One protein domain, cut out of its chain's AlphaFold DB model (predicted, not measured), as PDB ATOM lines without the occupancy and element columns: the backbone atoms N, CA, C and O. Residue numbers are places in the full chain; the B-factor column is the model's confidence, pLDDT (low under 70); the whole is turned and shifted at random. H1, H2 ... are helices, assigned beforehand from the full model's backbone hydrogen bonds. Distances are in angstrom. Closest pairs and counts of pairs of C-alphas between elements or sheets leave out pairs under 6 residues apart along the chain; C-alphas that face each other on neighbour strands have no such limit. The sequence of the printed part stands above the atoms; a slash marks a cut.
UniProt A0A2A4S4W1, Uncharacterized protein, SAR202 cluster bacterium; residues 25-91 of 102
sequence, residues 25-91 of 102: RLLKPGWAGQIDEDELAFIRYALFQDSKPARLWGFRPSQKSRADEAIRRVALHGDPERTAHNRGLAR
ATOM      1  N   ARG A  25     121.045 131.611 111.249       70.81
ATOM      2  CA  ARG A  25     121.812 132.350 112.243       70.81
ATOM      3  C   ARG A  25     122.245 131.473 113.423       70.81
ATOM      4  O   ARG A  25     123.335 131.706 113.932       70.81
ATOM      5  N   LEU A  26     121.502 130.416 113.767       73.31
ATOM      6  CA  LEU A  26     121.886 129.411 114.770       73.31
ATOM      7  C   LEU A  26     123.159 128.653 114.385       73.31
ATOM      8  O   LEU A  26     123.833 128.114 115.249       73.31
ATOM      9  N   LEU A  27     123.537 128.642 113.103       74.31
ATOM     10  CA  LEU A  27     124.810 128.082 112.644       74.31
ATOM     11  C   LEU A  27     126.003 129.014 112.873       74.31
ATOM     12  O   LEU A  27     127.134 128.644 112.540       74.31
ATOM     13  N   LYS A  28     125.792 130.210 113.430       79.31
ATOM     14  CA  LYS A  28     126.873 131.101 113.840       79.31
ATOM     15  C   LYS A  28     127.214 130.829 115.309       79.31
ATOM     16  O   LYS A  28     126.336 130.965 116.161       79.31
ATOM     17  N   PRO A  29     128.469 130.466 115.619       74.69
ATOM     18  CA  PRO A  29     128.888 130.313 117.009       74.69
ATOM     19  C   PRO A  29     128.730 131.665 117.725       74.69
ATOM     20  O   PRO A  29     128.958 132.702 117.103       74.69
ATOM     21  N   GLY A  30     128.270 131.658 118.978       74.38
ATOM     22  CA  GLY A  30     127.978 132.875 119.752       74.38
ATOM     23  C   GLY A  30     126.629 133.545 119.504       74.38
ATOM     24  O   GLY A  30     126.227 134.400 120.285       74.38
ATOM     25  N   TRP A  31     125.908 133.196 118.432       73.88
ATOM     26  CA  TRP A  31     124.612 133.830 118.148       73.88
ATOM     27  C   TRP A  31     123.471 133.214 118.952       73.88
ATOM     28  O   TRP A  31     122.545 133.908 119.353       73.88
ATOM     29  N   ALA A  32     123.543 131.905 119.166       67.12
ATOM     30  CA  ALA A  32     122.451 131.150 119.750       67.12
ATOM     31  C   ALA A  32     122.365 131.311 121.282       67.12
ATOM     32  O   ALA A  32     121.315 131.074 121.861       67.12
ATOM     33  N   GLY A  33     123.441 131.767 121.942       74.50
ATOM     34  CA  GLY A  33     123.441 132.026 123.379       74.50
ATOM     35  C   GLY A  33     123.094 130.765 124.171       74.50
ATOM     36  O   GLY A  33     123.834 129.780 124.130       74.50
ATOM     37  N   GLN A  34     121.968 130.797 124.884       75.19
ATOM     38  CA  GLN A  34     121.418 129.638 125.579       75.19
ATOM     39  C   GLN A  34     120.491 128.870 124.634       75.19
ATOM     40  O   GLN A  34     119.384 129.314 124.366       75.19
ATOM     41  N   ILE A  35     120.979 127.733 124.139       77.00
ATOM     42  CA  ILE A  35     120.251 126.863 123.208       77.00
ATOM     43  C   ILE A  35     119.522 125.730 123.922       77.00
ATOM     44  O   ILE A  35     120.115 125.039 124.762       77.00
ATOM     45  N   ASP A  36     118.273 125.510 123.527       79.38
ATOM     46  CA  ASP A  36     117.449 124.381 123.961       79.38
ATOM     47  C   ASP A  36     117.873 123.063 123.287       79.38
ATOM     48  O   ASP A  36     118.669 123.030 122.343       79.38
ATOM     49  N   GLU A  37     117.370 121.933 123.789       76.75
ATOM     50  CA  GLU A  37     117.741 120.602 123.284       76.75
ATOM     51  C   GLU A  37     117.329 120.380 121.816       76.75
ATOM     52  O   GLU A  37     118.082 119.775 121.047       76.75
ATOM     53  N   ASP A  38     116.201 120.952 121.393       76.00
ATOM     54  CA  ASP A  38     115.748 120.936 119.998       76.00
ATOM     55  C   ASP A  38     116.685 121.734 119.070       76.00
ATOM     56  O   ASP A  38     117.054 121.276 117.982       76.00
ATOM     57  N   GLU A  39     117.130 122.916 119.508       78.81
ATOM     58  CA  GLU A  39     118.064 123.764 118.756       78.81
ATOM     59  C   GLU A  39     119.455 123.133 118.689       78.81
ATOM     60  O   GLU A  39     120.116 123.143 117.646       78.81
ATOM     61  N   LEU A  40     119.887 122.520 119.789       80.19
ATOM     62  CA  LEU A  40     121.107 121.733 119.865       80.19
ATOM     63  C   LEU A  40     121.078 120.573 118.859       80.19
ATOM     64  O   LEU A  40     122.062 120.366 118.142       80.19
ATOM     65  N   ALA A  41     119.965 119.838 118.772       80.00
ATOM     66  CA  ALA A  41     119.800 118.754 117.806       80.00
ATOM     67  C   ALA A  41     119.876 119.270 116.358       80.00
ATOM     68  O   ALA A  41     120.556 118.660 115.522       80.00
ATOM     69  N   PHE A  42     119.266 120.426 116.076       78.81
ATOM     70  CA  PHE A  42     119.358 121.093 114.775       78.81
ATOM     71  C   PHE A  42     120.799 121.491 114.427       78.81
ATOM     72  O   PHE A  42     121.306 121.134 113.358       78.81
ATOM     73  N   ILE A  43     121.496 122.170 115.342       79.81
ATOM     74  CA  ILE A  43     122.893 122.587 115.166       79.81
ATOM     75  C   ILE A  43     123.780 121.361 114.957       79.81
ATOM     76  O   ILE A  43     124.580 121.320 114.023       79.81
ATOM     77  N   ARG A  44     123.619 120.316 115.773       79.25
ATOM     78  CA  ARG A  44     124.375 119.066 115.654       79.25
ATOM     79  C   ARG A  44     124.180 118.413 114.288       79.25
ATOM     80  O   ARG A  44     125.168 117.980 113.685       79.25
ATOM     81  N   TYR A  45     122.942 118.357 113.805       78.88
ATOM     82  CA  TYR A  45     122.614 117.820 112.488       78.88
ATOM     83  C   TYR A  45     123.240 118.659 111.367       78.88
ATOM     84  O   TYR A  45     123.940 118.118 110.509       78.88
ATOM     85  N   ALA A  46     123.100 119.982 111.415       77.94
ATOM     86  CA  ALA A  46     123.644 120.876 110.398       77.94
ATOM     87  C   ALA A  46     125.189 120.911 110.398       77.94
ATOM     88  O   ALA A  46     125.813 120.894 109.340       77.94
ATOM     89  N   LEU A  47     125.836 120.834 111.567       77.00
ATOM     90  CA  LEU A  47     127.290 120.642 111.691       77.00
ATOM     91  C   LEU A  47     127.749 119.270 111.167       77.00
ATOM     92  O   LEU A  47     128.929 119.067 110.873       77.00
ATOM     93  N   PHE A  48     126.872 118.263 111.158       75.06
ATOM     94  CA  PHE A  48     127.170 116.939 110.608       75.06
ATOM     95  C   PHE A  48     127.021 116.915 109.092       75.06
ATOM     96  O   PHE A  48     127.849 116.313 108.409       75.06
ATOM     97  N   GLN A  49     126.005 117.602 108.580       75.81
ATOM     98  CA  GLN A  49     125.727 117.698 107.158       75.81
ATOM     99  C   GLN A  49     126.733 118.606 106.435       75.81
ATOM    100  O   GLN A  49     127.234 118.230 105.377       75.81
ATOM    101  N   ASP A  50     127.097 119.750 107.029       75.00
ATOM    102  CA  ASP A  50     127.951 120.754 106.398       75.00
ATOM    103  C   ASP A  50     129.300 120.951 107.105       75.00
ATOM    104  O   ASP A  50     129.413 121.264 108.291       75.00
ATOM    105  N   SER A  51     130.380 120.876 106.320       73.62
ATOM    106  CA  SER A  51     131.751 121.071 106.821       73.62
ATOM    107  C   SER A  51     132.123 122.540 107.076       73.62
ATOM    108  O   SER A  51     133.071 122.810 107.816       73.62
ATOM    109  N   LYS A  52     131.412 123.497 106.462       79.62
ATOM    110  CA  LYS A  52     131.627 124.945 106.654       79.62
ATOM    111  C   LYS A  52     131.266 125.421 108.072       79.62
ATOM    112  O   LYS A  52     132.165 125.940 108.737       79.62
ATOM    113  N   PRO A  53     130.027 125.226 108.573       75.69
ATOM    114  CA  PRO A  53     129.672 125.600 109.939       75.69
ATOM    115  C   PRO A  53     130.498 124.806 110.954       75.69
ATOM    116  O   PRO A  53     130.983 125.390 111.914       75.69
ATOM    117  N   ALA A  54     130.805 123.527 110.688       78.44
ATOM    118  CA  ALA A  54     131.688 122.738 111.551       78.44
ATOM    119  C   ALA A  54     133.041 123.421 111.797       78.44
ATOM    120  O   ALA A  54     133.483 123.527 112.942       78.44
ATOM    121  N   ARG A  55     133.671 123.945 110.736       77.81
ATOM    122  CA  ARG A  55     134.931 124.686 110.862       77.81
ATOM    123  C   ARG A  55     134.767 125.984 111.640       77.81
ATOM    124  O   ARG A  55     135.618 126.242 112.480       77.81
ATOM    125  N   LEU A  56     133.709 126.761 111.394       79.38
ATOM    126  CA  LEU A  56     133.447 128.021 112.110       79.38
ATOM    127  C   LEU A  56     133.287 127.798 113.617       79.38
ATOM    128  O   LEU A  56     133.840 128.546 114.418       79.38
ATOM    129  N   TRP A  57     132.615 126.715 113.997       79.31
ATOM    130  CA  TRP A  57     132.443 126.297 115.388       79.31
ATOM    131  C   TRP A  57     133.714 125.711 116.017       79.31
ATOM    132  O   TRP A  57     133.732 125.387 117.197       79.31
ATOM    133  N   GLY A  58     134.795 125.559 115.250       80.31
ATOM    134  CA  GLY A  58     136.039 124.967 115.733       80.31
ATOM    135  C   GLY A  58     136.016 123.437 115.820       80.31
ATOM    136  O   GLY A  58     136.998 122.833 116.260       80.31
ATOM    137  N   PHE A  59     134.956 122.782 115.344       78.12
ATOM    138  CA  PHE A  59     134.905 121.329 115.250       78.12
ATOM    139  C   PHE A  59     135.646 120.824 114.010       78.12
ATOM    140  O   PHE A  59     135.690 121.452 112.947       78.12
ATOM    141  N   ARG A  60     136.234 119.628 114.124       73.19
ATOM    142  CA  ARG A  60     136.753 118.926 112.945       73.19
ATOM    143  C   ARG A  60     135.575 118.263 112.224       73.19
ATOM    144  O   ARG A  60     134.839 117.516 112.868       73.19
ATOM    145  N   PRO A  61     135.428 118.433 110.897       65.25
ATOM    146  CA  PRO A  61     134.359 117.774 110.142       65.25
ATOM    147  C   PRO A  61     134.433 116.240 110.238       65.25
ATOM    148  O   PRO A  61     133.407 115.577 110.191       65.25
ATOM    149  N   SER A  62     135.624 115.671 110.476       62.28
ATOM    150  CA  SER A  62     135.813 114.227 110.696       62.28
ATOM    151  C   SER A  62     135.397 113.711 112.081       62.28
ATOM    152  O   SER A  62     135.331 112.496 112.258       62.28
ATOM    153  N   GLN A  63     135.135 114.568 113.077       65.31
ATOM    154  CA  GLN A  63     134.603 114.103 114.363       65.31
ATOM    155  C   GLN A  63     133.112 113.805 114.205       65.31
ATOM    156  O   GLN A  63     132.321 114.726 114.022       65.31
ATOM    157  N   LYS A  64     132.744 112.520 114.277       55.47
ATOM    158  CA  LYS A  64     131.348 112.053 114.208       55.47
ATOM    159  C   LYS A  64     130.595 112.171 115.540       55.47
ATOM    160  O   LYS A  64     129.375 112.231 115.523       55.47
ATOM    161  N   SER A  65     131.313 112.229 116.663       54.00
ATOM    162  CA  SER A  65     130.747 112.491 117.988       54.00
ATOM    163  C   SER A  65     131.227 113.862 118.451       54.00
ATOM    164  O   SER A  65     132.430 114.065 118.626       54.00
ATOM    165  N   ARG A  66     130.303 114.817 118.559       68.62
ATOM    166  CA  ARG A  66     130.544 116.104 119.218       68.62
ATOM    167  C   ARG A  66     129.779 116.056 120.528       68.62
ATOM    168  O   ARG A  66     128.606 115.702 120.508       68.62
ATOM    169  N   ALA A  67     130.451 116.366 121.633       72.94
ATOM    170  CA  ALA A  67     129.788 116.458 122.922       72.94
ATOM    171  C   ALA A  67     128.751 117.583 122.859       72.94
ATOM    172  O   ALA A  67     129.080 118.703 122.458       72.94
ATOM    173  N   ASP A  68     127.519 117.283 123.254       77.81
ATOM    174  CA  ASP A  68     126.429 118.255 123.306       77.81
ATOM    175  C   ASP A  68     126.813 119.460 124.189       77.81
ATOM    176  O   ASP A  68     126.556 120.611 123.841       77.81
ATOM    177  N   GLU A  69     127.575 119.215 125.260       76.38
ATOM    178  CA  GLU A  69     128.153 120.251 126.118       76.38
ATOM    179  C   GLU A  69     129.131 121.180 125.375       76.38
ATOM    180  O   GLU A  69     129.110 122.392 125.575       76.38
ATOM    181  N   ALA A  70     129.958 120.645 124.471       80.00
ATOM    182  CA  ALA A  70     130.889 121.453 123.684       80.00
ATOM    183  C   ALA A  70     130.141 122.366 122.702       80.00
ATOM    184  O   ALA A  70     130.540 123.512 122.497       80.00
ATOM    185  N   ILE A  71     129.041 121.881 122.117       81.50
ATOM    186  CA  ILE A  71     128.175 122.697 121.258       81.50
ATOM    187  C   ILE A  71     127.520 123.800 122.100       81.50
ATOM    188  O   ILE A  71     127.638 124.966 121.737       81.50
ATOM    189  N   ARG A  72     126.937 123.481 123.264       82.94
ATOM    190  CA  ARG A  72     126.371 124.491 124.186       82.94
ATOM    191  C   ARG A  72     127.399 125.551 124.588       82.94
ATOM    192  O   ARG A  72     127.107 126.741 124.562       82.94
ATOM    193  N   ARG A  73     128.634 125.143 124.882       81.88
ATOM    194  CA  ARG A  73     129.714 126.052 125.286       81.88
ATOM    195  C   ARG A  73     130.140 127.002 124.159       81.88
ATOM    196  O   ARG A  73     130.332 128.189 124.404       81.88
ATOM    197  N   VAL A  74     130.253 126.500 122.926       83.06
ATOM    198  CA  VAL A  74     130.536 127.323 121.732       83.06
ATOM    199  C   VAL A  74     129.329 128.189 121.346       83.06
ATOM    200  O   VAL A  74     129.502 129.280 120.810       83.06
ATOM    201  N   ALA A  75     128.105 127.751 121.628       84.06
ATOM    202  CA  ALA A  75     126.910 128.561 121.413       84.06
ATOM    203  C   ALA A  75     126.853 129.768 122.367       84.06
ATOM    204  O   ALA A  75     126.539 130.865 121.912       84.06
ATOM    205  N   LEU A  76     127.227 129.574 123.640       81.62
ATOM    206  CA  LEU A  76     127.247 130.625 124.668       81.62
ATOM    207  C   LEU A  76     128.435 131.589 124.553       81.62
ATOM    208  O   LEU A  76     128.263 132.794 124.706       81.62
ATOM    209  N   HIS A  77     129.644 131.059 124.351       81.19
ATOM    210  CA  HIS A  77     130.893 131.833 124.440       81.19
ATOM    211  C   HIS A  77     131.660 131.915 123.122       81.19
ATOM    212  O   HIS A  77     132.729 132.520 123.065       81.19
ATOM    213  N   GLY A  78     131.180 131.241 122.079       80.62
ATOM    214  CA  GLY A  78     131.844 131.260 120.789       80.62
ATOM    215  C   GLY A  78     131.671 132.590 120.075       80.62
ATOM    216  O   GLY A  78     130.822 133.402 120.409       80.62
ATOM    217  N   ASP A  79     132.481 132.776 119.044       79.00
ATOM    218  CA  ASP A  79     132.496 133.972 118.213       79.00
ATOM    219  C   ASP A  79     132.621 133.558 116.742       79.00
ATOM    220  O   ASP A  79     133.518 132.774 116.405       79.00
ATOM    221  N   PRO A  80     131.801 134.086 115.817       75.75
ATOM    222  CA  PRO A  80     131.849 133.688 114.408       75.75
ATOM    223  C   PRO A  80     133.171 134.066 113.734       75.75
ATOM    224  O   PRO A  80     133.623 133.352 112.840       75.75
ATOM    225  N   GLU A  81     133.820 135.138 114.193       76.88
ATOM    226  CA  GLU A  81     135.090 135.620 113.638       76.88
ATOM    227  C   GLU A  81     136.323 135.025 114.337       76.88
ATOM    228  O   GLU A  81     137.407 134.969 113.755       76.88
ATOM    229  N   ARG A  82     136.180 134.512 115.570       81.19
ATOM    230  CA  ARG A  82     137.286 133.922 116.344       81.19
ATOM    231  C   ARG A  82     137.206 132.403 116.385       81.19
ATOM    232  O   ARG A  82     137.136 131.775 117.439       81.19
ATOM    233  N   THR A  83     137.359 131.775 115.223       79.19
ATOM    234  CA  THR A  83     137.364 130.307 115.102       79.19
ATOM    235  C   THR A  83     138.417 129.619 115.983       79.19
ATOM    236  O   THR A  83     138.205 128.511 116.472       79.19
ATOM    237  N   ALA A  84     139.564 130.268 116.217       79.12
ATOM    238  CA  ALA A  84     140.600 129.756 117.113       79.12
ATOM    239  C   ALA A  84     140.141 129.705 118.583       79.12
ATOM    240  O   ALA A  84     140.465 128.745 119.279       79.12
ATOM    241  N   HIS A  85     139.349 130.689 119.023       80.75
ATOM    242  CA  HIS A  85     138.726 130.697 120.347       80.75
ATOM    243  C   HIS A  85     137.704 129.559 120.459       80.75
ATOM    244  O   HIS A  85     137.772 128.750 121.384       80.75
ATOM    245  N   ASN A  86     136.863 129.394 119.430       82.31
ATOM    246  CA  ASN A  86     135.877 128.313 119.367       82.31
ATOM    247  C   ASN A  86     136.531 126.931 119.411       82.31
ATOM    248  O   ASN A  86     136.018 126.040 120.072       82.31
ATOM    249  N   ARG A  87     137.700 126.741 118.777       79.00
ATOM    250  CA  ARG A  87     138.468 125.484 118.897       79.00
ATOM    251  C   ARG A  87     138.888 125.181 120.333       79.00
ATOM    252  O   ARG A  87     139.003 124.006 120.669       79.00
ATOM    253  N   GLY A  88     139.156 126.202 121.147       79.94
ATOM    254  CA  GLY A  88     139.441 126.043 122.573       79.94
ATOM    255  C   GLY A  88     138.210 125.578 123.348       79.94
ATOM    256  O   GLY A  88     138.309 124.637 124.126       79.94
ATOM    257  N   LEU A  89     137.047 126.166 123.058       79.00
ATOM    258  CA  LEU A  89     135.760 125.814 123.673       79.00
ATOM    259  C   LEU A  89     135.228 124.443 123.219       79.00
ATOM    260  O   LEU A  89     134.626 123.719 124.005       79.00
ATOM    261  N   ALA A  90     135.465 124.089 121.954       73.25
ATOM    262  CA  ALA A  90     135.056 122.835 121.330       73.25
ATOM    263  C   ALA A  90     135.923 121.644 121.756       73.25
ATOM    264  O   ALA A  90     135.541 120.488 121.547       73.25
ATOM    265  N   ARG A  91     137.119 121.897 122.303       72.81
ATOM    266  CA  ARG A  91     137.935 120.827 122.869       72.81
ATOM    267  C   ARG A  91     137.305 120.390 124.189       72.81
ATOM    268  O   ARG A  91     137.135 121.233 125.066       72.81
TER     269      ARG A  91
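This is residues 25 to 91 of the 102 residues of an uncharacterized protein of SAR202 cluster bacterium (UniProt A0A2A4S4W1). Four short helices are set roughly in a ring, in the order H1, H2, H4, H3 around it, and they cross one another at large angles. The unnamed residues 25 to 36 lie over one side of this ring, their C-alphas 6 to 13 A from the mean of all C-alphas, while the long link from H2 to H3 loops out with residues 61 to 66. The printed part has 67 residues with four named helices, H1, H2, H3 and H4 along the chain, and no named strand; its class is all helix. It is compact, with a radius of gyration of the C-alphas of 10.0 A, and its rounded outline spans 26 by 24 by 19 A.

H1, residues 37 to 49, is the longest helix. H3, residues 68 to 77, touches residues 40 to 44 of H1 alone, and the closest C-alphas, those of Leu 40 and Asp 68, are 7.2 A apart. The lines of H1 and H3 are about perpendicular, at 83 degrees. H2, residues 51 to 56, and H1 touch only at the corner by their tight link, through residues 46 to 48 of H1 alone. Their closest C-alphas are those of Leu 47 and Ala 54, 4.9 A apart, and they run opposite ways at a steep tilt of 59 degrees. H4, residues 83 to 90, forms a helical hairpin with H3, running opposite ways at a steep tilt of 43 degrees. The closest C-alphas of H3 and H4, those of Ala 70 and Ala 90, are 5.0 A apart. H2 and H4 only just touch, with 3 pairs of C-alphas within 8 A, the closest being those of Leu 56 and Thr 83 at 5.4 A; their lines are about perpendicular, at 85 degrees. H1 and H4 are apart, and so are H2 and H3. The helix packing is mostly crossed: of three pairs of helices, 0 are at a shallow tilt. In H1, H2, H3 and H4 every O i to N i+4 pair is within hydrogen-bond range.

H1 measures 18.2 A from its first to its last C-alpha and begins with C-alpha 37 at (117.741, 120.602, 123.284). H2 is 8.9 A long. H3 is 14.3 A long and begins with C-alpha 68 at (126.429, 118.255, 123.306). H4 is 10.0 A long and ends with C-alpha 90 at (135.056, 122.835, 121.330).

The two C-alphas farthest apart, those of Asp 38 and Ala 84, are 26.5 A apart. The printed part runs from residue 25 to 91 with no cut. The link from H2 to H3 is long, with 11 residues, and the link from H3 to H4 is tight, with 5. The mean pLDDT of the printed part is 76.3, and residue 32 and residues 61 to 66 are under 70.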